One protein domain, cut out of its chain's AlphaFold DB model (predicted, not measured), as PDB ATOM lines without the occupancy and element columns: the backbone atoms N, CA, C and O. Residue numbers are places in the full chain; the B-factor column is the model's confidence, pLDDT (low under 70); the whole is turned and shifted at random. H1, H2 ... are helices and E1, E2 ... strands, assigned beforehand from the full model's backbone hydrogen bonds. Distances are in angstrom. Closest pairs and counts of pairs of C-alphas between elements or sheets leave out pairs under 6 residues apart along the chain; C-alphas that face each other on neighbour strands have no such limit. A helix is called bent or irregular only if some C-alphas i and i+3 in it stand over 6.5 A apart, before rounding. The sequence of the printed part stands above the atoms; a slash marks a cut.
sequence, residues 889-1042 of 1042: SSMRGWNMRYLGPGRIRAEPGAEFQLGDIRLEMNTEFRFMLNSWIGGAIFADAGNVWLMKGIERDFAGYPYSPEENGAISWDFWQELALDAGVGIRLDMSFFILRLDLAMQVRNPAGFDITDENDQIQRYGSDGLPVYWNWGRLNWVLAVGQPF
ATOM      1  N   SER A 889     239.679 169.403 224.530       80.06
ATOM      2  CA  SER A 889     238.287 169.038 224.245       80.06
ATOM      3  C   SER A 889     237.662 168.225 225.381       80.06
ATOM      4  O   SER A 889     236.574 167.680 225.186       80.06
ATOM      5  N   SER A 890     238.376 168.131 226.507       88.94
ATOM      6  CA  SER A 890     237.966 167.484 227.748       88.94
ATOM      7  C   SER A 890     238.229 168.468 228.909       88.94
ATOM      8  O   SER A 890     237.948 169.659 228.769       88.94
ATOM      9  N   MET A 891     238.823 168.014 230.010       89.31
ATOM     10  CA  MET A 891     239.261 168.815 231.156       89.31
ATOM     11  C   MET A 891     240.488 169.677 230.800       89.31
ATOM     12  O   MET A 891     241.618 169.179 230.741       89.31
ATOM     13  N   ARG A 892     240.286 170.973 230.535       87.38
ATOM     14  CA  ARG A 892     241.321 171.870 229.974       87.38
ATOM     15  C   ARG A 892     242.439 172.216 230.948       87.38
ATOM     16  O   ARG A 892     243.546 172.535 230.514       87.38
ATOM     17  N   GLY A 893     242.176 172.146 232.251       84.94
ATOM     18  CA  GLY A 893     243.189 172.348 233.291       84.94
ATOM     19  C   GLY A 893     244.225 171.227 233.353       84.94
ATOM     20  O   GLY A 893     245.256 171.384 234.004       84.94
ATOM     21  N   TRP A 894     243.974 170.111 232.668       85.38
ATOM     22  CA  TRP A 894     244.683 168.856 232.858       85.38
ATOM     23  C   TRP A 894     245.301 168.366 231.555       85.38
ATOM     24  O   TRP A 894     244.731 168.525 230.471       85.38
ATOM     25  N   ASN A 895     246.464 167.732 231.666       82.06
ATOM     26  CA  ASN A 895     247.068 167.026 230.543       82.06
ATOM     27  C   ASN A 895     246.218 165.803 230.174       82.06
ATOM     28  O   ASN A 895     245.492 165.252 231.005       82.06
ATOM     29  N   MET A 896     246.286 165.387 228.908       82.38
ATOM     30  CA  MET A 896     245.576 164.190 228.454       82.38
ATOM     31  C   MET A 896     246.032 162.973 229.261       82.38
ATOM     32  O   MET A 896     247.229 162.796 229.456       82.38
ATOM     33  N   ARG A 897     245.082 162.125 229.674       83.50
ATOM     34  CA  ARG A 897     245.311 160.882 230.432       83.50
ATOM     35  C   ARG A 897     245.936 161.084 231.816       83.50
ATOM     36  O   ARG A 897     246.384 160.123 232.417       83.50
ATOM     37  N   TYR A 898     245.924 162.300 232.356       83.44
ATOM     38  CA  TYR A 898     246.477 162.562 233.687       83.44
ATOM     39  C   TYR A 898     245.493 162.256 234.831       83.44
ATOM     40  O   TYR A 898     245.911 161.968 235.946       83.44
ATOM     41  N   LEU A 899     244.185 162.365 234.579       86.94
ATOM     42  CA  LEU A 899     243.144 162.301 235.611       86.94
ATOM     43  C   LEU A 899     242.610 160.884 235.863       86.94
ATOM     44  O   LEU A 899     242.277 160.178 234.910       86.94
ATOM     45  N   GLY A 900     242.408 160.565 237.147       87.62
ATOM     46  CA  GLY A 900     241.835 159.311 237.651       87.62
ATOM     47  C   GLY A 900     242.857 158.174 237.751       87.62
ATOM     48  O   GLY A 900     244.043 158.451 237.640       87.62
ATOM     49  N   PRO A 901     242.417 156.915 237.932       90.62
ATOM     50  CA  PRO A 901     241.079 156.515 238.365       90.62
ATOM     51  C   PRO A 901     240.779 156.896 239.815       90.62
ATOM     52  O   PRO A 901     241.566 156.603 240.711       90.62
ATOM     53  N   GLY A 902     239.630 157.520 240.071       90.06
ATOM     54  CA  GLY A 902     239.247 157.951 241.418       90.06
ATOM     55  C   GLY A 902     240.298 158.883 242.030       90.06
ATOM     56  O   GLY A 902     240.566 159.959 241.486       90.06
ATOM     57  N   ARG A 903     240.901 158.460 243.148       87.81
ATOM     58  CA  ARG A 903     241.981 159.178 243.852       87.81
ATOM     59  C   ARG A 903     243.390 158.653 243.538       87.81
ATOM     60  O   ARG A 903     244.343 159.141 244.141       87.81
ATOM     61  N   ILE A 904     243.533 157.688 242.620       83.81
ATOM     62  CA  ILE A 904     244.847 157.163 242.226       83.81
ATOM     63  C   ILE A 904     245.686 158.300 241.647       83.81
ATOM     64  O   ILE A 904     245.221 159.113 240.843       83.81
ATOM     65  N   ARG A 905     246.939 158.361 242.087       76.06
ATOM     66  CA  ARG A 905     247.885 159.382 241.670       76.06
ATOM     67  C   ARG A 905     248.616 158.955 240.402       76.06
ATOM     68  O   ARG A 905     249.085 157.827 240.288       76.06
ATOM     69  N   ALA A 906     248.769 159.896 239.474       71.88
ATOM     70  CA  ALA A 906     249.695 159.742 238.365       71.88
ATOM     71  C   ALA A 906     251.141 159.861 238.862       71.88
ATOM     72  O   ALA A 906     251.536 160.907 239.386       71.88
ATOM     73  N   GLU A 907     251.917 158.796 238.679       67.44
ATOM     74  CA  GLU A 907     253.358 158.820 238.910       67.44
ATOM     75  C   GLU A 907     254.041 159.708 237.852       67.44
ATOM     76  O   GLU A 907     253.693 159.610 236.667       67.44
ATOM     77  N   PRO A 908     254.988 160.586 238.233       57.19
ATOM     78  CA  PRO A 908     255.724 161.419 237.282       57.19
ATOM     79  C   PRO A 908     256.387 160.574 236.182       57.19
ATOM     80  O   PRO A 908     257.164 159.671 236.479       57.19
ATOM     81  N   GLY A 909     256.083 160.852 234.909       54.28
ATOM     82  CA  GLY A 909     256.564 160.055 233.766       54.28
ATOM     83  C   GLY A 909     255.688 158.848 233.379       54.28
ATOM     84  O   GLY A 909     255.818 158.336 232.264       54.28
ATOM     85  N   ALA A 910     254.724 158.465 234.225       58.59
ATOM     86  CA  ALA A 910     253.723 157.421 233.981       58.59
ATOM     87  C   ALA A 910     252.286 157.978 234.045       58.59
ATOM     88  O   ALA A 910     251.365 157.390 234.616       58.59
ATOM     89  N   GLU A 911     252.082 159.135 233.418       65.50
ATOM     90  CA  GLU A 911     250.833 159.910 233.406       65.50
ATOM     91  C   GLU A 911     249.782 159.319 232.448       65.50
ATOM     92  O   GLU A 911     249.250 160.000 231.569       65.50
ATOM     93  N   PHE A 912     249.516 158.018 232.581       73.88
ATOM     94  CA  PHE A 912     248.648 157.252 231.692       73.88
ATOM     95  C   PHE A 912     247.491 156.599 232.456       73.88
ATOM     96  O   PHE A 912     247.379 155.382 232.575       73.88
ATOM     97  N   GLN A 913     246.620 157.449 232.982       83.00
ATOM     98  CA  GLN A 913     245.461 157.078 233.778       83.00
ATOM     99  C   GLN A 913     244.261 156.731 232.892       83.00
ATOM    100  O   GLN A 913     243.857 157.505 232.014       83.00
ATOM    101  N   LEU A 914     243.693 155.546 233.125       87.81
ATOM    102  CA  LEU A 914     242.585 154.968 232.365       87.81
ATOM    103  C   LEU A 914     241.547 154.358 233.292       87.81
ATOM    104  O   LEU A 914     241.909 153.735 234.283       87.81
ATOM    105  N   GLY A 915     240.271 154.428 232.919       91.12
ATOM    106  CA  GLY A 915     239.219 153.741 233.662       91.12
ATOM    107  C   GLY A 915     238.154 153.085 232.800       91.12
ATOM    108  O   GLY A 915     238.004 153.348 231.605       91.12
ATOM    109  N   ASP A 916     237.383 152.227 233.452       94.62
ATOM    110  CA  ASP A 916     236.257 151.501 232.876       94.62
ATOM    111  C   ASP A 916     234.983 152.353 232.872       94.62
ATOM    112  O   ASP A 916     234.115 152.174 232.020       94.62
ATOM    113  N   ILE A 917     234.875 153.308 233.798       96.62
ATOM    114  CA  ILE A 917     233.762 154.255 233.915       96.62
ATOM    115  C   ILE A 917     234.285 155.671 233.698       96.62
ATOM    116  O   ILE A 917     235.375 156.012 234.148       96.62
ATOM    117  N   ARG A 918     233.490 156.511 233.034       97.06
ATOM    118  CA  ARG A 918     233.760 157.933 232.808       97.06
ATOM    119  C   ARG A 918     232.548 158.780 233.154       97.06
ATOM    120  O   ARG A 918     231.442 158.498 232.691       97.06
ATOM    121  N   LEU A 919     232.799 159.891 233.838       97.62
ATOM    122  CA  LEU A 919     231.876 161.014 233.950       97.62
ATOM    123  C   LEU A 919     232.645 162.298 233.672       97.62
ATOM    124  O   LEU A 919     233.632 162.590 234.340       97.62
ATOM    125  N   GLU A 920     232.179 163.075 232.700       97.25
ATOM    126  CA  GLU A 920     232.747 164.382 232.387       97.25
ATOM    127  C   GLU A 920     231.644 165.394 232.067       97.25
ATOM    128  O   GLU A 920     230.689 165.089 231.354       97.25
ATOM    129  N   MET A 921     231.776 166.611 232.581       97.06
ATOM    130  CA  MET A 921     230.871 167.724 232.357       97.06
ATOM    131  C   MET A 921     231.670 168.990 232.053       97.06
ATOM    132  O   MET A 921     232.537 169.386 232.823       97.06
ATOM    133  N   ASN A 922     231.313 169.677 230.973       96.19
ATOM    134  CA  ASN A 922     231.926 170.943 230.575       96.19
ATOM    135  C   ASN A 922     230.834 172.001 230.464       96.19
ATOM    136  O   ASN A 922     229.787 171.743 229.867       96.19
ATOM    137  N   THR A 923     231.057 173.201 230.991       96.56
ATOM    138  CA  THR A 923     230.142 174.334 230.797       96.56
ATOM    139  C   THR A 923     230.913 175.596 230.441       96.56
ATOM    140  O   THR A 923     231.848 175.991 231.125       96.56
ATOM    141  N   GLU A 924     230.492 176.259 229.364       95.19
ATOM    142  CA  GLU A 924     231.095 177.475 228.831       95.19
ATOM    143  C   GLU A 924     230.059 178.592 228.690       95.19
ATOM    144  O   GLU A 924     229.090 178.485 227.932       95.19
ATOM    145  N   PHE A 925     230.309 179.726 229.333       96.00
ATOM    146  CA  PHE A 925     229.644 180.982 229.027       96.00
ATOM    147  C   PHE A 925     230.422 181.729 227.940       96.00
ATOM    148  O   PHE A 925     231.518 182.241 228.168       96.00
ATOM    149  N   ARG A 926     229.849 181.805 226.739       94.56
ATOM    150  CA  ARG A 926     230.470 182.403 225.551       94.56
ATOM    151  C   ARG A 926     229.910 183.785 225.275       94.56
ATOM    152  O   ARG A 926     228.693 183.983 225.296       94.56
ATOM    153  N   PHE A 927     230.789 184.714 224.917       92.19
ATOM    154  CA  PHE A 927     230.423 186.066 224.520       92.19
ATOM    155  C   PHE A 927     231.157 186.517 223.254       92.19
ATOM    156  O   PHE A 927     232.370 186.388 223.138       92.19
ATOM    157  N   MET A 928     230.438 187.101 222.296       85.19
ATOM    158  CA  MET A 928     231.026 187.599 221.048       85.19
ATOM    159  C   MET A 928     231.425 189.071 221.163       85.19
ATOM    160  O   MET A 928     230.575 189.960 221.292       85.19
ATOM    161  N   LEU A 929     232.729 189.344 221.047       79.88
ATOM    162  CA  LEU A 929     233.267 190.704 220.952       79.88
ATOM    163  C   LEU A 929     232.952 191.298 219.574       79.88
ATOM    164  O   LEU A 929     232.579 192.470 219.446       79.88
ATOM    165  N   ASN A 930     233.074 190.476 218.528       72.62
ATOM    166  CA  ASN A 930     232.683 190.796 217.164       72.62
ATOM    167  C   ASN A 930     232.265 189.542 216.378       72.62
ATOM    168  O   ASN A 930     232.042 188.501 216.974       72.62
ATOM    169  N   SER A 931     232.098 189.641 215.056       75.50
ATOM    170  CA  SER A 931     231.625 188.521 214.230       75.50
ATOM    171  C   SER A 931     232.605 187.352 214.100       75.50
ATOM    172  O   SER A 931     232.192 186.306 213.624       75.50
ATOM    173  N   TRP A 932     233.877 187.542 214.453       76.25
ATOM    174  CA  TRP A 932     234.951 186.556 214.303       76.25
ATOM    175  C   TRP A 932     235.846 186.426 215.547       76.25
ATOM    176  O   TRP A 932     236.739 185.595 215.557       76.25
ATOM    177  N   ILE A 933     235.635 187.230 216.594       85.38
ATOM    178  CA  ILE A 933     236.323 187.161 217.889       85.38
ATOM    179  C   ILE A 933     235.264 187.063 218.985       85.38
ATOM    180  O   ILE A 933     234.434 187.968 219.139       85.38
ATOM    181  N   GLY A 934     235.355 186.020 219.793       90.00
ATOM    182  CA  GLY A 934     234.633 185.842 221.040       90.00
ATOM    183  C   GLY A 934     235.574 185.569 222.208       90.00
ATOM    184  O   GLY A 934     236.782 185.408 222.041       90.00
ATOM    185  N   GLY A 935     235.003 185.534 223.400       92.38
ATOM    186  CA  GLY A 935     235.623 184.995 224.597       92.38
ATOM    187  C   GLY A 935     234.713 183.958 225.248       92.38
ATOM    188  O   GLY A 935     233.522 183.876 224.935       92.38
ATOM    189  N   ALA A 936     235.286 183.160 226.137       93.88
ATOM    190  CA  ALA A 936     234.580 182.174 226.936       93.88
ATOM    191  C   ALA A 936     235.062 182.235 228.389       93.88
ATOM    192  O   ALA A 936     236.231 182.506 228.644       93.88
ATOM    193  N   ILE A 937     234.160 181.988 229.329       95.94
ATOM    194  CA  ILE A 937     234.479 181.634 230.715       95.94
ATOM    195  C   ILE A 937     233.946 180.225 230.901       95.94
ATOM    196  O   ILE A 937     232.821 179.952 230.475       95.94
ATOM    197  N   PHE A 938     234.732 179.333 231.481       95.25
ATOM    198  CA  PHE A 938     234.362 177.930 231.549       95.25
ATOM    199  C   PHE A 938     234.716 177.275 232.874       95.25
ATOM    200  O   PHE A 938     235.588 177.751 233.598       95.25
ATOM    201  N   ALA A 939     234.016 176.182 233.153       96.50
ATOM    202  CA  ALA A 939     234.305 175.259 234.232       96.50
ATOM    203  C   ALA A 939     234.075 173.830 233.735       96.50
ATOM    204  O   ALA A 939     233.043 173.549 233.112       96.50
ATOM    205  N   ASP A 940     235.035 172.962 234.024       95.00
ATOM    206  CA  ASP A 940     235.023 171.555 233.655       95.00
ATOM    207  C   ASP A 940     235.112 170.695 234.925       95.00
ATOM    208  O   ASP A 940     235.756 171.066 235.913       95.00
ATOM    209  N   ALA A 941     234.422 169.560 234.919       96.62
ATOM    210  CA  ALA A 941     234.369 168.614 236.023       96.62
ATOM    211  C   ALA A 941     234.381 167.181 235.497       96.62
ATOM    212  O   ALA A 941     233.612 166.858 234.594       96.62
ATOM    213  N   GLY A 942     235.179 166.292 236.079       96.31
ATOM    214  CA  GLY A 942     235.152 164.898 235.654       96.31
ATOM    215  C   GLY A 942     236.153 163.996 236.348       96.31
ATOM    216  O   GLY A 942     237.067 164.464 237.026       96.31
ATOM    217  N   ASN A 943     235.953 162.692 236.173       95.62
ATOM    218  CA  ASN A 943     236.918 161.658 236.526       95.62
ATOM    219  C   ASN A 943     236.658 160.365 235.719       95.62
ATOM    220  O   ASN A 943     235.614 160.208 235.068       95.62
ATOM    221  N   VAL A 944     237.616 159.440 235.765       95.62
ATOM    222  CA  VAL A 944     237.428 158.027 235.423       95.62
ATOM    223  C   VAL A 944     237.526 157.154 236.672       95.62
ATOM    224  O   VAL A 944     238.135 157.552 237.657       95.62
ATOM    225  N   TRP A 945     236.953 155.955 236.618       95.19
ATOM    226  CA  TRP A 945     237.032 154.957 237.689       95.19
ATOM    227  C   TRP A 945     237.204 153.556 237.122       95.19
ATOM    228  O   TRP A 945     236.842 153.294 235.972       95.19
ATOM    229  N   LEU A 946     237.706 152.646 237.947       92.19
ATOM    230  CA  LEU A 946     237.740 151.218 237.664       92.19
ATOM    231  C   LEU A 946     236.479 150.542 238.205       92.19
ATOM    232  O   LEU A 946     235.932 150.942 239.235       92.19
ATOM    233  N   MET A 947     236.021 149.488 237.525       88.44
ATOM    234  CA  MET A 947     234.919 148.668 238.045       88.44
ATOM    235  C   MET A 947     235.372 147.832 239.249       88.44
ATOM    236  O   MET A 947     234.615 147.606 240.190       88.44
ATOM    237  N   LYS A 948     236.630 147.380 239.211       86.56
ATOM    238  CA  LYS A 948     237.307 146.667 240.291       86.56
ATOM    239  C   LYS A 948     238.616 147.390 240.598       86.56
ATOM    240  O   LYS A 948     239.442 147.554 239.705       86.56
ATOM    241  N   GLY A 949     238.768 147.832 241.844       84.25
ATOM    242  CA  GLY A 949     239.941 148.582 242.291       84.25
ATOM    243  C   GLY A 949     241.221 147.753 242.298       84.25
ATOM    244  O   GLY A 949     241.188 146.519 242.289       84.25
ATOM    245  N   ILE A 950     242.349 148.453 242.329       82.44
ATOM    246  CA  ILE A 950     243.683 147.862 242.401       82.44
ATOM    247  C   ILE A 950     244.009 147.571 243.870       82.44
ATOM    248  O   ILE A 950     243.905 148.448 244.718       82.44
ATOM    249  N   GLU A 951     244.403 146.338 244.191       82.19
ATOM    250  CA  GLU A 951     244.646 145.931 245.584       82.19
ATOM    251  C   GLU A 951     245.960 146.478 246.155       82.19
ATOM    252  O   GLU A 951     246.039 146.767 247.348       82.19
ATOM    253  N   ARG A 952     246.996 146.616 245.322       76.12
ATOM    254  CA  ARG A 952     248.332 147.073 245.724       76.12
ATOM    255  C   ARG A 952     248.898 148.077 244.729       76.12
ATOM    256  O   ARG A 952     248.661 147.952 243.529       76.12
ATOM    257  N   ASP A 953     249.646 149.046 245.230       69.69
ATOM    258  CA  ASP A 953     250.414 149.985 244.424       69.69
ATOM    259  C   ASP A 953     251.652 149.327 243.792       69.69
ATOM    260  O   ASP A 953     251.935 148.140 243.985       69.69
ATOM    261  N   PHE A 954     252.393 150.109 243.007       63.06
ATOM    262  CA  PHE A 954     253.595 149.641 242.319       63.06
ATOM    263  C   PHE A 954     254.724 149.234 243.282       63.06
ATOM    264  O   PHE A 954     255.504 148.337 242.971       63.06
ATOM    265  N   ALA A 955     254.792 149.844 244.466       65.06
ATOM    266  CA  ALA A 955     255.762 149.500 245.502       65.06
ATOM    267  C   ALA A 955     255.310 148.301 246.367       65.06
ATOM    268  O   ALA A 955     256.025 147.887 247.282       65.06
ATOM    269  N   GLY A 956     254.152 147.705 246.057       69.69
ATOM    270  CA  GLY A 956     253.597 146.530 246.721       69.69
ATOM    271  C   GLY A 956     252.789 146.833 247.987       69.69
ATOM    272  O   GLY A 956     252.336 145.885 248.648       69.69
ATOM    273  N   TYR A 957     252.578 148.110 248.321       75.88
ATOM    274  CA  TYR A 957     251.760 148.538 249.453       75.88
ATOM    275  C   TYR A 957     250.269 148.446 249.112       75.88
ATOM    276  O   TYR A 957     249.871 148.733 247.987       75.88
ATOM    277  N   PRO A 958     249.412 148.020 250.053       78.25
ATOM    278  CA  PRO A 958     247.981 147.931 249.802       78.25
ATOM    279  C   PRO A 958     247.368 149.324 249.633       78.25
ATOM    280  O   PRO A 958     247.592 150.204 250.466       78.25
ATOM    281  N   TYR A 959     246.543 149.504 248.601       80.75
ATOM    282  CA  TYR A 959     245.709 150.700 248.510       80.75
ATOM    283  C   TYR A 959     244.622 150.663 249.582       80.75
ATOM    284  O   TYR A 959     244.031 149.615 249.865       80.75
ATOM    285  N   SER A 960     244.311 151.827 250.152       81.94
ATOM    286  CA  SER A 960     243.114 151.967 250.975       81.94
ATOM    287  C   SER A 960     241.851 151.773 250.111       81.94
ATOM    288  O   SER A 960     241.881 152.044 248.906       81.94
ATOM    289  N   PRO A 961     240.713 151.332 250.684       79.38
ATOM    290  CA  PRO A 961     239.464 151.185 249.932       79.38
ATOM    291  C   PRO A 961     238.991 152.462 249.218       79.38
ATOM    292  O   PRO A 961     238.247 152.360 248.250       79.38
ATOM    293  N   GLU A 962     239.422 153.640 249.681       77.94
ATOM    294  CA  GLU A 962     239.096 154.947 249.093       77.94
ATOM    295  C   GLU A 962     240.091 155.405 248.009       77.94
ATOM    296  O   GLU A 962     239.794 156.322 247.243       77.94
ATOM    297  N   GLU A 963     241.280 154.799 247.936       81.56
ATOM    298  CA  GLU A 963     242.348 155.171 246.992       81.56
ATOM    299  C   GLU A 963     242.606 154.099 245.926       81.56
ATOM    300  O   GLU A 963     243.378 154.328 245.004       81.56
ATOM    301  N   ASN A 964     241.928 152.953 245.994       84.50
ATOM    302  CA  ASN A 964     242.105 151.842 245.053       84.50
ATOM    303  C   ASN A 964     241.521 152.094 243.643       84.50
ATOM    304  O   ASN A 964     241.576 151.206 242.787       84.50
ATOM    305  N   GLY A 965     240.922 153.267 243.407       87.38
ATOM    306  CA  GLY A 965     240.359 153.694 242.123       87.38
ATOM    307  C   GLY A 965     239.043 153.019 241.718       87.38
ATOM    308  O   GLY A 965     238.550 153.286 240.617       87.38
ATOM    309  N   ALA A 966     238.470 152.157 242.566       91.56
ATOM    310  CA  ALA A 966     237.148 151.581 242.342       91.56
ATOM    311  C   ALA A 966     236.067 152.659 242.460       91.56
ATOM    312  O   ALA A 966     236.128 153.511 243.345       91.56
ATOM    313  N   ILE A 967     235.038 152.603 241.611       92.38
ATOM    314  CA  ILE A 967     233.890 153.491 241.797       92.38
ATOM    315  C   ILE A 967     233.150 153.148 243.099       92.38
ATOM    316  O   ILE A 967     232.866 151.985 243.391       92.38
ATOM    317  N   SER A 968     232.795 154.176 243.862       90.50
ATOM    318  CA  SER A 968     231.996 154.068 245.080       90.50
ATOM    319  C   SER A 968     230.754 154.958 244.988       90.50
ATOM    320  O   SER A 968     230.604 155.750 244.052       90.50
ATOM    321  N   TRP A 969     229.839 154.857 245.956       89.00
ATOM    322  CA  TRP A 969     228.741 155.823 246.043       89.00
ATOM    323  C   TRP A 969     229.268 157.241 246.268       89.00
ATOM    324  O   TRP A 969     228.692 158.164 245.722       89.00
ATOM    325  N   ASP A 970     230.416 157.425 246.917       87.38
ATOM    326  CA  ASP A 970     231.039 158.730 247.145       87.38
ATOM    327  C   ASP A 970     231.800 159.300 245.932       87.38
ATOM    328  O   ASP A 970     232.573 160.250 246.073       87.38
ATOM    329  N   PHE A 971     231.550 158.798 244.716       90.12
ATOM    330  CA  PHE A 971     232.242 159.214 243.487       90.12
ATOM    331  C   PHE A 971     232.236 160.736 243.247       90.12
ATOM    332  O   PHE A 971     233.161 161.285 242.648       90.12
ATOM    333  N   TRP A 972     231.210 161.462 243.712       88.06
ATOM    334  CA  TRP A 972     231.142 162.928 243.605       88.06
ATOM    335  C   TRP A 972     232.266 163.627 244.383       88.06
ATOM    336  O   TRP A 972     232.717 164.715 244.007       88.06
ATOM    337  N   GLN A 973     232.761 162.998 245.450       87.69
ATOM    338  CA  GLN A 973     233.911 163.473 246.212       87.69
ATOM    339  C   GLN A 973     235.222 163.269 245.447       87.69
ATOM    340  O   GLN A 973     236.217 163.897 245.782       87.69
ATOM    341  N   GLU A 974     235.231 162.469 244.391       90.56
ATOM    342  CA  GLU A 974     236.422 162.168 243.601       90.56
ATOM    343  C   GLU A 974     236.455 162.963 242.288       90.56
ATOM    344  O   GLU A 974     237.351 162.784 241.477       90.56
ATOM    345  N   LEU A 975     235.502 163.867 242.044       92.94
ATOM    346  CA  LEU A 975     235.497 164.687 240.831       92.94
ATOM    347  C   LEU A 975     236.614 165.734 240.851       92.94
ATOM    348  O   LEU A 975     236.649 166.599 241.735       92.94
ATOM    349  N   ALA A 976     237.467 165.700 239.826       92.81
ATOM    350  CA  ALA A 976     238.398 166.779 239.531       92.81
ATOM    351  C   ALA A 976     237.648 167.976 238.945       92.81
ATOM    352  O   ALA A 976     236.671 167.802 238.216       92.81
ATOM    353  N   LEU A 977     238.112 169.189 239.257       93.38
ATOM    354  CA  LEU A 977     237.521 170.441 238.777       93.38
ATOM    355  C   LEU A 977     238.597 171.336 238.173       93.38
ATOM    356  O   LEU A 977     239.672 171.501 238.756       93.38
ATOM    357  N   ASP A 978     238.281 171.979 237.056       91.50
ATOM    358  CA  ASP A 978     239.043 173.105 236.531       91.50
ATOM    359  C   ASP A 978     238.129 174.256 236.102       91.50
ATOM    360  O   ASP A 978     236.925 174.094 235.899       91.50
ATOM    361  N   ALA A 979     238.699 175.456 236.042       93.69
ATOM    362  CA  ALA A 979     237.998 176.639 235.573       93.69
ATOM    363  C   ALA A 979     238.954 177.571 234.841       93.69
ATOM    364  O   ALA A 979     240.147 177.634 235.146       93.69
ATOM    365  N   GLY A 980     238.429 178.324 233.881       92.19
ATOM    366  CA  GLY A 980     239.282 179.114 233.016       92.19
ATOM    367  C   GLY A 980     238.584 180.148 232.153       92.19
ATOM    368  O   GLY A 980     237.366 180.346 232.188       92.19
ATOM    369  N   VAL A 981     239.406 180.836 231.368       93.56
ATOM    370  CA  VAL A 981     238.987 181.845 230.395       93.56
ATOM    371  C   VAL A 981     239.605 181.549 229.038       93.56
ATOM    372  O   VAL A 981     240.763 181.161 228.940       93.56
ATOM    373  N   GLY A 982     238.835 181.749 227.976       90.44
ATOM    374  CA  GLY A 982     239.235 181.455 226.607       90.44
ATOM    375  C   GLY A 982     239.038 182.635 225.670       90.44
ATOM    376  O   GLY A 982     238.086 183.406 225.808       90.44
ATOM    377  N   ILE A 983     239.916 182.768 224.679       91.25
ATOM    378  CA  ILE A 983     239.728 183.642 223.517       91.25
ATOM    379  C   ILE A 983     239.424 182.760 222.313       91.25
ATOM    380  O   ILE A 983     240.163 181.829 222.011       91.25
ATOM    381  N   ARG A 984     238.354 183.088 221.590       88.94
ATOM    382  CA  ARG A 984     237.863 182.323 220.444       88.94
ATOM    383  C   ARG A 984     237.919 183.164 219.176       88.94
ATOM    384  O   ARG A 984     237.398 184.274 219.151       88.94
ATOM    385  N   LEU A 985     238.523 182.640 218.116       87.50
ATOM    386  CA  LEU A 985     238.501 183.226 216.779       87.50
ATOM    387  C   LEU A 985     237.625 182.358 215.871       87.50
ATOM    388  O   LEU A 985     238.046 181.290 215.434       87.50
ATOM    389  N   ASP A 986     236.410 182.824 215.598       83.19
ATOM    390  CA  ASP A 986     235.441 182.172 214.717       83.19
ATOM    391  C   ASP A 986     235.714 182.568 213.257       83.19
ATOM    392  O   ASP A 986     235.243 183.601 212.770       83.19
ATOM    393  N   MET A 987     236.495 181.754 212.546       77.69
ATOM    394  CA  MET A 987     236.718 181.914 211.107       77.69
ATOM    395  C   MET A 987     235.625 181.174 210.325       77.69
ATOM    396  O   MET A 987     234.956 180.283 210.839       77.69
ATOM    397  N   SER A 988     235.446 181.507 209.043       69.06
ATOM    398  CA  SER A 988     234.376 180.914 208.221       69.06
ATOM    399  C   SER A 988     234.463 179.387 208.064       69.06
ATOM    400  O   SER A 988     233.453 178.765 207.756       69.06
ATOM    401  N   PHE A 989     235.655 178.801 208.233       60.84
ATOM    402  CA  PHE A 989     235.920 177.378 207.981       60.84
ATOM    403  C   PHE A 989     236.430 176.604 209.210       60.84
ATOM    404  O   PHE A 989     236.325 175.384 209.230       60.84
ATOM    405  N   PHE A 990     236.969 177.282 210.228       69.81
ATOM    406  CA  PHE A 990     237.491 176.665 211.453       69.81
ATOM    407  C   PHE A 990     237.424 177.653 212.623       69.81
ATOM    408  O   PHE A 990     237.246 178.854 212.422       69.81
ATOM    409  N   ILE A 991     237.595 177.159 213.846       77.31
ATOM    410  CA  ILE A 991     237.689 177.978 215.055       77.31
ATOM    411  C   ILE A 991     239.057 177.778 215.682       77.31
ATOM    412  O   ILE A 991     239.488 176.641 215.870       77.31
ATOM    413  N   LEU A 992     239.703 178.878 216.061       82.81
ATOM    414  CA  LEU A 992     240.881 178.851 216.924       82.81
ATOM    415  C   LEU A 992     240.476 179.225 218.352       82.81
ATOM    416  O   LEU A 992     239.780 180.222 218.542       82.81
ATOM    417  N   ARG A 993     240.917 178.462 219.350       86.44
ATOM    418  CA  ARG A 993     240.727 178.785 220.770       86.44
ATOM    419  C   ARG A 993     242.070 178.832 221.479       86.44
ATOM    420  O   ARG A 993     242.888 177.939 221.281       86.44
ATOM    421  N   LEU A 994     242.270 179.865 222.285       88.25
ATOM    422  CA  LEU A 994     243.343 179.944 223.264       88.25
ATOM    423  C   LEU A 994     242.689 179.976 224.640       88.25
ATOM    424  O   LEU A 994     242.103 180.995 225.005       88.25
ATOM    425  N   ASP A 995     242.787 178.868 225.359       86.50
ATOM    426  CA  ASP A 995     242.162 178.666 226.657       86.50
ATOM    427  C   ASP A 995     243.226 178.684 227.753       86.50
ATOM    428  O   ASP A 995     244.313 178.122 227.611       86.50
ATOM    429  N   LEU A 996     242.900 179.362 228.844       89.94
ATOM    430  CA  LEU A 996     243.684 179.414 230.059       89.94
ATOM    431  C   LEU A 996     242.875 178.774 231.175       89.94
ATOM    432  O   LEU A 996     241.877 179.356 231.598       89.94
ATOM    433  N   ALA A 997     243.291 177.599 231.629       86.31
ATOM    434  CA  ALA A 997     242.581 176.815 232.628       86.31
ATOM    435  C   ALA A 997     243.431 176.639 233.885       86.31
ATOM    436  O   ALA A 997     244.643 176.467 233.808       86.31
ATOM    437  N   MET A 998     242.793 176.660 235.046       87.31
ATOM    438  CA  MET A 998     243.428 176.408 236.333       87.31
ATOM    439  C   MET A 998     242.786 175.186 236.978       87.31
ATOM    440  O   MET A 998     241.560 175.092 237.035       87.31
ATOM    441  N   GLN A 999     243.609 174.277 237.498       86.94
ATOM    442  CA  GLN A 999     243.140 173.132 238.280       86.94
ATOM    443  C   GLN A 999     242.604 173.627 239.630       86.94
ATOM    444  O   GLN A 999     243.364 174.093 240.477       86.94
ATOM    445  N   VAL A1000     241.287 173.552 239.815       86.81
ATOM    446  CA  VAL A1000     240.576 174.030 241.014       86.81
ATOM    447  C   VAL A1000     240.566 172.952 242.100       86.81
ATOM    448  O   VAL A1000     240.674 173.273 243.283       86.81
ATOM    449  N   ARG A1001     240.453 171.676 241.707       85.94
ATOM    450  CA  ARG A1001     240.409 170.528 242.624       85.94
ATOM    451  C   ARG A1001     241.084 169.302 242.018       85.94
ATOM    452  O   ARG A1001     240.653 168.862 240.955       85.94
ATOM    453  N   ASN A1002     242.061 168.730 242.728       86.31
ATOM    454  CA  ASN A1002     242.659 167.430 242.414       86.31
ATOM    455  C   ASN A1002     242.200 166.371 243.428       86.31
ATOM    456  O   ASN A1002     242.540 166.512 244.604       86.31
ATOM    457  N   PRO A1003     241.465 165.324 243.019       85.75
ATOM    458  CA  PRO A1003     241.054 164.256 243.929       85.75
ATOM    459  C   PRO A1003     242.233 163.430 244.471       85.75
ATOM    460  O   PRO A1003     242.130 162.909 245.577       85.75
ATOM    461  N   ALA A1004     243.356 163.356 243.748       79.94
ATOM    462  CA  ALA A1004     244.563 162.646 244.188       79.94
ATOM    463  C   ALA A1004     245.431 163.448 245.187       79.94
ATOM    464  O   ALA A1004     246.472 162.969 245.639       79.94
ATOM    465  N   GLY A1005     245.024 164.674 245.539       75.62
ATOM    466  CA  GLY A1005     245.793 165.580 246.398       75.62
ATOM    467  C   GLY A1005     246.926 166.307 245.665       75.62
ATOM    468  O   GLY A1005     247.073 166.217 244.443       75.62
ATOM    469  N   PHE A1006     247.710 167.091 246.408       69.38
ATOM    470  CA  PHE A1006     248.868 167.799 245.861       69.38
ATOM    471  C   PHE A1006     250.073 167.695 246.786       69.38
ATOM    472  O   PHE A1006     249.944 167.839 248.003       69.38
ATOM    473  N   ASP A1007     251.242 167.583 246.170       62.75
ATOM    474  CA  ASP A1007     252.520 167.746 246.841       62.75
ATOM    475  C   ASP A1007     252.960 169.204 246.734       62.75
ATOM    476  O   ASP A1007     252.952 169.796 245.650       62.75
ATOM    477  N   ILE A1008     253.318 169.797 247.869       60.81
ATOM    478  CA  ILE A1008     253.963 171.104 247.931       60.81
ATOM    479  C   ILE A1008     255.320 170.892 248.579       60.81
ATOM    480  O   ILE A1008     255.399 170.498 249.738       60.81
ATOM    481  N   THR A1009     256.384 171.152 247.830       56.56
ATOM    482  CA  THR A1009     257.728 171.197 248.397       56.56
ATOM    483  C   THR A1009     257.871 172.489 249.196       56.56
ATOM    484  O   THR A1009     257.705 173.580 248.648       56.56
ATOM    485  N   ASP A1010     258.099 172.362 250.498       61.31
ATOM    486  CA  ASP A1010     258.362 173.478 251.405       61.31
ATOM    487  C   ASP A1010     259.759 174.080 251.140       61.31
ATOM    488  O   ASP A1010     260.590 173.474 250.462       61.31
ATOM    489  N   GLU A1011     260.051 175.249 251.713       65.75
ATOM    490  CA  GLU A1011     261.330 175.973 251.589       65.75
ATOM    491  C   GLU A1011     262.554 175.148 252.049       65.75
ATOM    492  O   GLU A1011     263.688 175.478 251.711       65.75
ATOM    493  N   ASN A1012     262.322 174.044 252.772       67.69
ATOM    494  CA  ASN A1012     263.328 173.085 253.238       67.69
ATOM    495  C   ASN A1012     263.455 171.823 252.355       67.69
ATOM    496  O   ASN A1012     263.970 170.808 252.824       67.69
ATOM    497  N   ASP A1013     262.936 171.842 251.123       59.97
ATOM    498  CA  ASP A1013     262.891 170.689 250.201       59.97
ATOM    499  C   ASP A1013     262.089 169.475 250.733       59.97
ATOM    500  O   ASP A1013     262.177 168.353 250.235       59.97
ATOM    501  N   GLN A1014     261.259 169.700 251.755       49.56
ATOM    502  CA  GLN A1014     260.371 168.695 252.338       49.56
ATOM    503  C   GLN A1014     259.033 168.700 251.600       49.56
ATOM    504  O   GLN A1014     258.374 169.733 251.503       49.56
ATOM    505  N   ILE A1015     258.603 167.545 251.097       57.62
ATOM    506  CA  ILE A1015     257.316 167.408 250.414       57.62
ATOM    507  C   ILE A1015     256.198 167.353 251.464       57.62
ATOM    508  O   ILE A1015     256.016 166.345 252.144       57.62
ATOM    509  N   GLN A1016     255.432 168.435 251.595       52.56
ATOM    510  CA  GLN A1016     254.197 168.463 252.372       52.56
ATOM    511  C   GLN A1016     253.010 168.060 251.491       52.56
ATOM    512  O   GLN A1016     252.706 168.702 250.480       52.56
ATOM    513  N   ARG A1017     252.317 166.994 251.897       57.28
ATOM    514  CA  ARG A1017     251.113 166.489 251.229       57.28
ATOM    515  C   ARG A1017     249.893 167.246 251.745       57.28
ATOM    516  O   ARG A1017     249.547 167.144 252.919       57.28
ATOM    517  N   TYR A1018     249.228 167.989 250.867       58.84
ATOM    518  CA  TYR A1018     247.953 168.628 251.188       58.84
ATOM    519  C   TYR A1018     246.814 167.664 250.838       58.84
ATOM    520  O   TYR A1018     246.716 167.200 249.697       58.84
ATOM    521  N   GLY A1019     246.016 167.335 251.860       53.16
ATOM    522  CA  GLY A1019     245.069 166.217 251.883       53.16
ATOM    523  C   GLY A1019     243.970 166.245 250.818       53.16
ATOM    524  O   GLY A1019     243.555 167.301 250.333       53.16
ATOM    525  N   SER A1020     243.500 165.039 250.495       53.00
ATOM    526  CA  SER A1020     242.306 164.706 249.702       53.00
ATOM    527  C   SER A1020     240.995 164.989 250.466       53.00
ATOM    528  O   SER A1020     239.895 164.852 249.926       53.00
ATOM    529  N   ASP A1021     241.121 165.429 251.717       48.06
ATOM    530  CA  ASP A1021     240.100 165.543 252.742       48.06
ATOM    531  C   ASP A1021     239.522 166.971 252.746       48.06
ATOM    532  O   ASP A1021     239.884 167.852 253.530       48.06
ATOM    533  N   GLY A1022     238.602 167.221 251.816       50.38
ATOM    534  CA  GLY A1022     237.748 168.408 251.816       50.38
ATOM    535  C   GLY A1022     237.713 169.170 250.496       50.38
ATOM    536  O   GLY A1022     238.380 168.847 249.518       50.38
ATOM    537  N   LEU A1023     236.900 170.225 250.470       43.78
ATOM    538  CA  LEU A1023     236.726 171.149 249.346       43.78
ATOM    539  C   LEU A1023     237.652 172.396 249.402       43.78
ATOM    540  O   LEU A1023     237.182 173.462 248.989       43.78
ATOM    541  N   PRO A1024     238.905 172.401 249.921       46.69
ATOM    542  CA  PRO A1024     239.670 173.635 249.890       46.69
ATOM    543  C   PRO A1024     240.126 173.902 248.451       46.69
ATOM    544  O   PRO A1024     241.032 173.270 247.912       46.69
ATOM    545  N   VAL A1025     239.456 174.861 247.814       53.25
ATOM    546  CA  VAL A1025     239.873 175.450 246.542       53.25
ATOM    547  C   VAL A1025     241.166 176.227 246.787       53.25
ATOM    548  O   VAL A1025     241.145 177.309 247.374       53.25
ATOM    549  N   TYR A1026     242.297 175.679 246.344       54.00
ATOM    550  CA  TYR A1026     243.603 176.330 246.452       54.00
ATOM    551  C   TYR A1026     243.951 177.070 245.157       54.00
ATOM    552  O   TYR A1026     244.154 176.462 244.107       54.00
ATOM    553  N   TRP A1027     244.055 178.398 245.238       54.31
ATOM    554  CA  TRP A1027     244.455 179.262 244.125       54.31
ATOM    555  C   TRP A1027     245.986 179.351 244.050       54.31
ATOM    556  O   TRP A1027     246.600 180.065 244.839       54.31
ATOM    557  N   ASN A1028     246.612 178.642 243.105       57.69
ATOM    558  CA  ASN A1028     248.061 178.699 242.874       57.69
ATOM    559  C   ASN A1028     248.377 178.942 241.387       57.69
ATOM    560  O   ASN A1028     247.983 178.164 240.517       57.69
ATOM    561  N   TRP A1029     249.135 180.005 241.102       57.47
ATOM    562  CA  TRP A1029     249.559 180.398 239.752       57.47
ATOM    563  C   TRP A1029     250.459 179.371 239.050       57.47
ATOM    564  O   TRP A1029     250.526 179.376 237.823       57.47
ATOM    565  N   GLY A1030     251.107 178.465 239.791       56.22
ATOM    566  CA  GLY A1030     251.871 177.344 239.228       56.22
ATOM    567  C   GLY A1030     251.011 176.246 238.584       56.22
ATOM    568  O   GLY A1030     251.554 175.356 237.943       56.22
ATOM    569  N   ARG A1031     249.677 176.301 238.725       66.50
ATOM    570  CA  ARG A1031     248.723 175.274 238.244       66.50
ATOM    571  C   ARG A1031     247.908 175.728 237.034       66.50
ATOM    572  O   ARG A1031     246.757 175.332 236.840       66.50
ATOM    573  N   LEU A1032     248.501 176.631 236.265       75.12
ATOM    574  CA  LEU A1032     247.890 177.301 235.135       75.12
ATOM    575  C   LEU A1032     248.270 176.560 233.846       75.12
ATOM    576  O   LEU A1032     249.430 176.576 233.439       75.12
ATOM    577  N   ASN A1033     247.297 175.926 233.197       74.94
ATOM    578  CA  ASN A1033     247.485 175.253 231.920       74.94
ATOM    579  C   ASN A1033     247.051 176.161 230.761       74.94
ATOM    580  O   ASN A1033     245.970 176.757 230.790       74.94
ATOM    581  N   TRP A1034     247.883 176.248 229.725       78.00
ATOM    582  CA  TRP A1034     247.573 176.988 228.504       78.00
ATOM    583  C   TRP A1034     247.311 176.010 227.377       78.00
ATOM    584  O   TRP A1034     248.141 175.157 227.071       78.00
ATOM    585  N   VAL A1035     246.180 176.183 226.707       74.38
ATOM    586  CA  VAL A1035     245.738 175.268 225.669       74.38
ATOM    587  C   VAL A1035     245.434 176.030 224.387       74.38
ATOM    588  O   VAL A1035     244.623 176.954 224.367       74.38
ATOM    589  N   LEU A1036     246.060 175.612 223.289       76.25
ATOM    590  CA  LEU A1036     245.712 176.053 221.942       76.25
ATOM    591  C   LEU A1036     244.937 174.935 221.242       76.25
ATOM    592  O   LEU A1036     245.444 173.826 221.101       76.25
ATOM    593  N   ALA A1037     243.722 175.227 220.779       69.69
ATOM    594  CA  ALA A1037     242.875 174.257 220.092       69.69
ATOM    595  C   ALA A1037     242.419 174.779 218.725       69.69
ATOM    596  O   ALA A1037     241.968 175.921 218.602       69.69
ATOM    597  N   VAL A1038     242.463 173.911 217.716       70.31
ATOM    598  CA  VAL A1038     241.826 174.127 216.411       70.31
ATOM    599  C   VAL A1038     240.654 173.161 216.313       70.31
ATOM    600  O   VAL A1038     240.828 171.956 216.459       70.31
ATOM    601  N   GLY A1039     239.447 173.683 216.106       52.97
ATOM    602  CA  GLY A1039     238.234 172.871 216.029       52.97
ATOM    603  C   GLY A1039     237.350 173.255 214.851       52.97
ATOM    604  O   GLY A1039     237.427 174.367 214.325       52.97
ATOM    605  N   GLN A1040     236.469 172.340 214.453       38.00
ATOM    606  CA  GLN A1040     235.353 172.679 213.574       38.00
ATOM    607  C   GLN A1040     234.229 173.359 214.376       38.00
ATOM    608  O   GLN A1040     234.079 173.085 215.568       38.00
ATOM    609  N   PRO A1041     233.447 174.265 213.761       34.50
ATOM    610  CA  PRO A1041     232.327 174.914 214.428       34.50
ATOM    611  C   PRO A1041     231.282 173.917 214.915       34.50
ATOM    612  O   PRO A1041     230.565 173.328 214.113       34.50
ATOM    613  N   PHE A1042     231.208 173.772 216.240       37.28
ATOM    614  CA  PHE A1042     230.122 173.111 216.955       37.28
ATOM    615  C   PHE A1042     229.124 174.127 217.521       37.28
ATOM    616  O   PHE A1042     229.560 175.205 218.010       37.28
TER     617      PHE A1042
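AT A GLANCE: This is residues 889 to 1042 of the 1042 residues of the protein "Outer membrane protein/protective antigen OMA87" of Saprospira grandis DSM 2844 (UniProt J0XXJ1). A trough-like sheet of five antiparallel strands, twisted and curled, has residues 889 to 893 along its hollow. Loops, the short helix H1 and a small hairpin of E5 and E6 gather toward the end where E1 begins and E2 ends. The printed part has 154 residues, with E1 E2 H1 E3 E4 E5 E6 E7 along the chain; the large sheet's order is E1 - E2 - E3 - E4 - E7. It is mostly strand, with under half of the residues in named elements. It is only just compact, close to loose, with a radius of gyration of the C-alphas of 17.6 A and spans of 57 by 40 by 27 A.

IN THESE COORDINATES: E1, residues 917 to 928, 35.8 A long, begins at C-alpha 917 (233.762, 154.255, 233.915). E2 is residues 933 to 945, 37.8 A; E3, 976 to 986, 29.4 A; E4, 991 to 1001, 28.7 A. E7, residues 1032 to 1039, 21.9 A, ends at C-alpha 1039 (238.234, 172.871, 216.029). H1 is residues 969 to 974, E5 1006 to 1009 and E6 1015 to 1018.

HOW THE PARTS SIT: Across the hairpin E1 and E2, N 921 and O 941 are 2.7 A apart. For E2 and E3, N 934 and O 984 are 2.8 A apart; for the hairpin E3 and E4, N 983 and O 994, 2.8 A; for E4 and E7, N 995 and O 1035, 2.8 A. E2 bends by 54 degrees at residue 937. H1 only grazes the sheet with residues 971 to 974; the closest C-alphas of E2 and H1, Asn 943 and Glu 974, are 7.1 A apart. H1 is irregular, C-alphas 969 and 972 being 7.9 A apart, with 0 of 2 O i to N i+4 and 2 of 3 O i to N i+3 pairs within hydrogen-bond range. In the hairpin E5 and E6, N 1016 and O 1008 are 2.8 A apart; E4 and E5 are apart.

THE WHOLE: The C-alphas farthest apart, of Ser 931 and Gly 956, are 57.5 A from each other. The printed part has no cut. The links E2 to H1 and E6 to E7 are long. Mean pLDDT of the printed part is 78.7, with 43 residues under 70, among them 1006 to 1031.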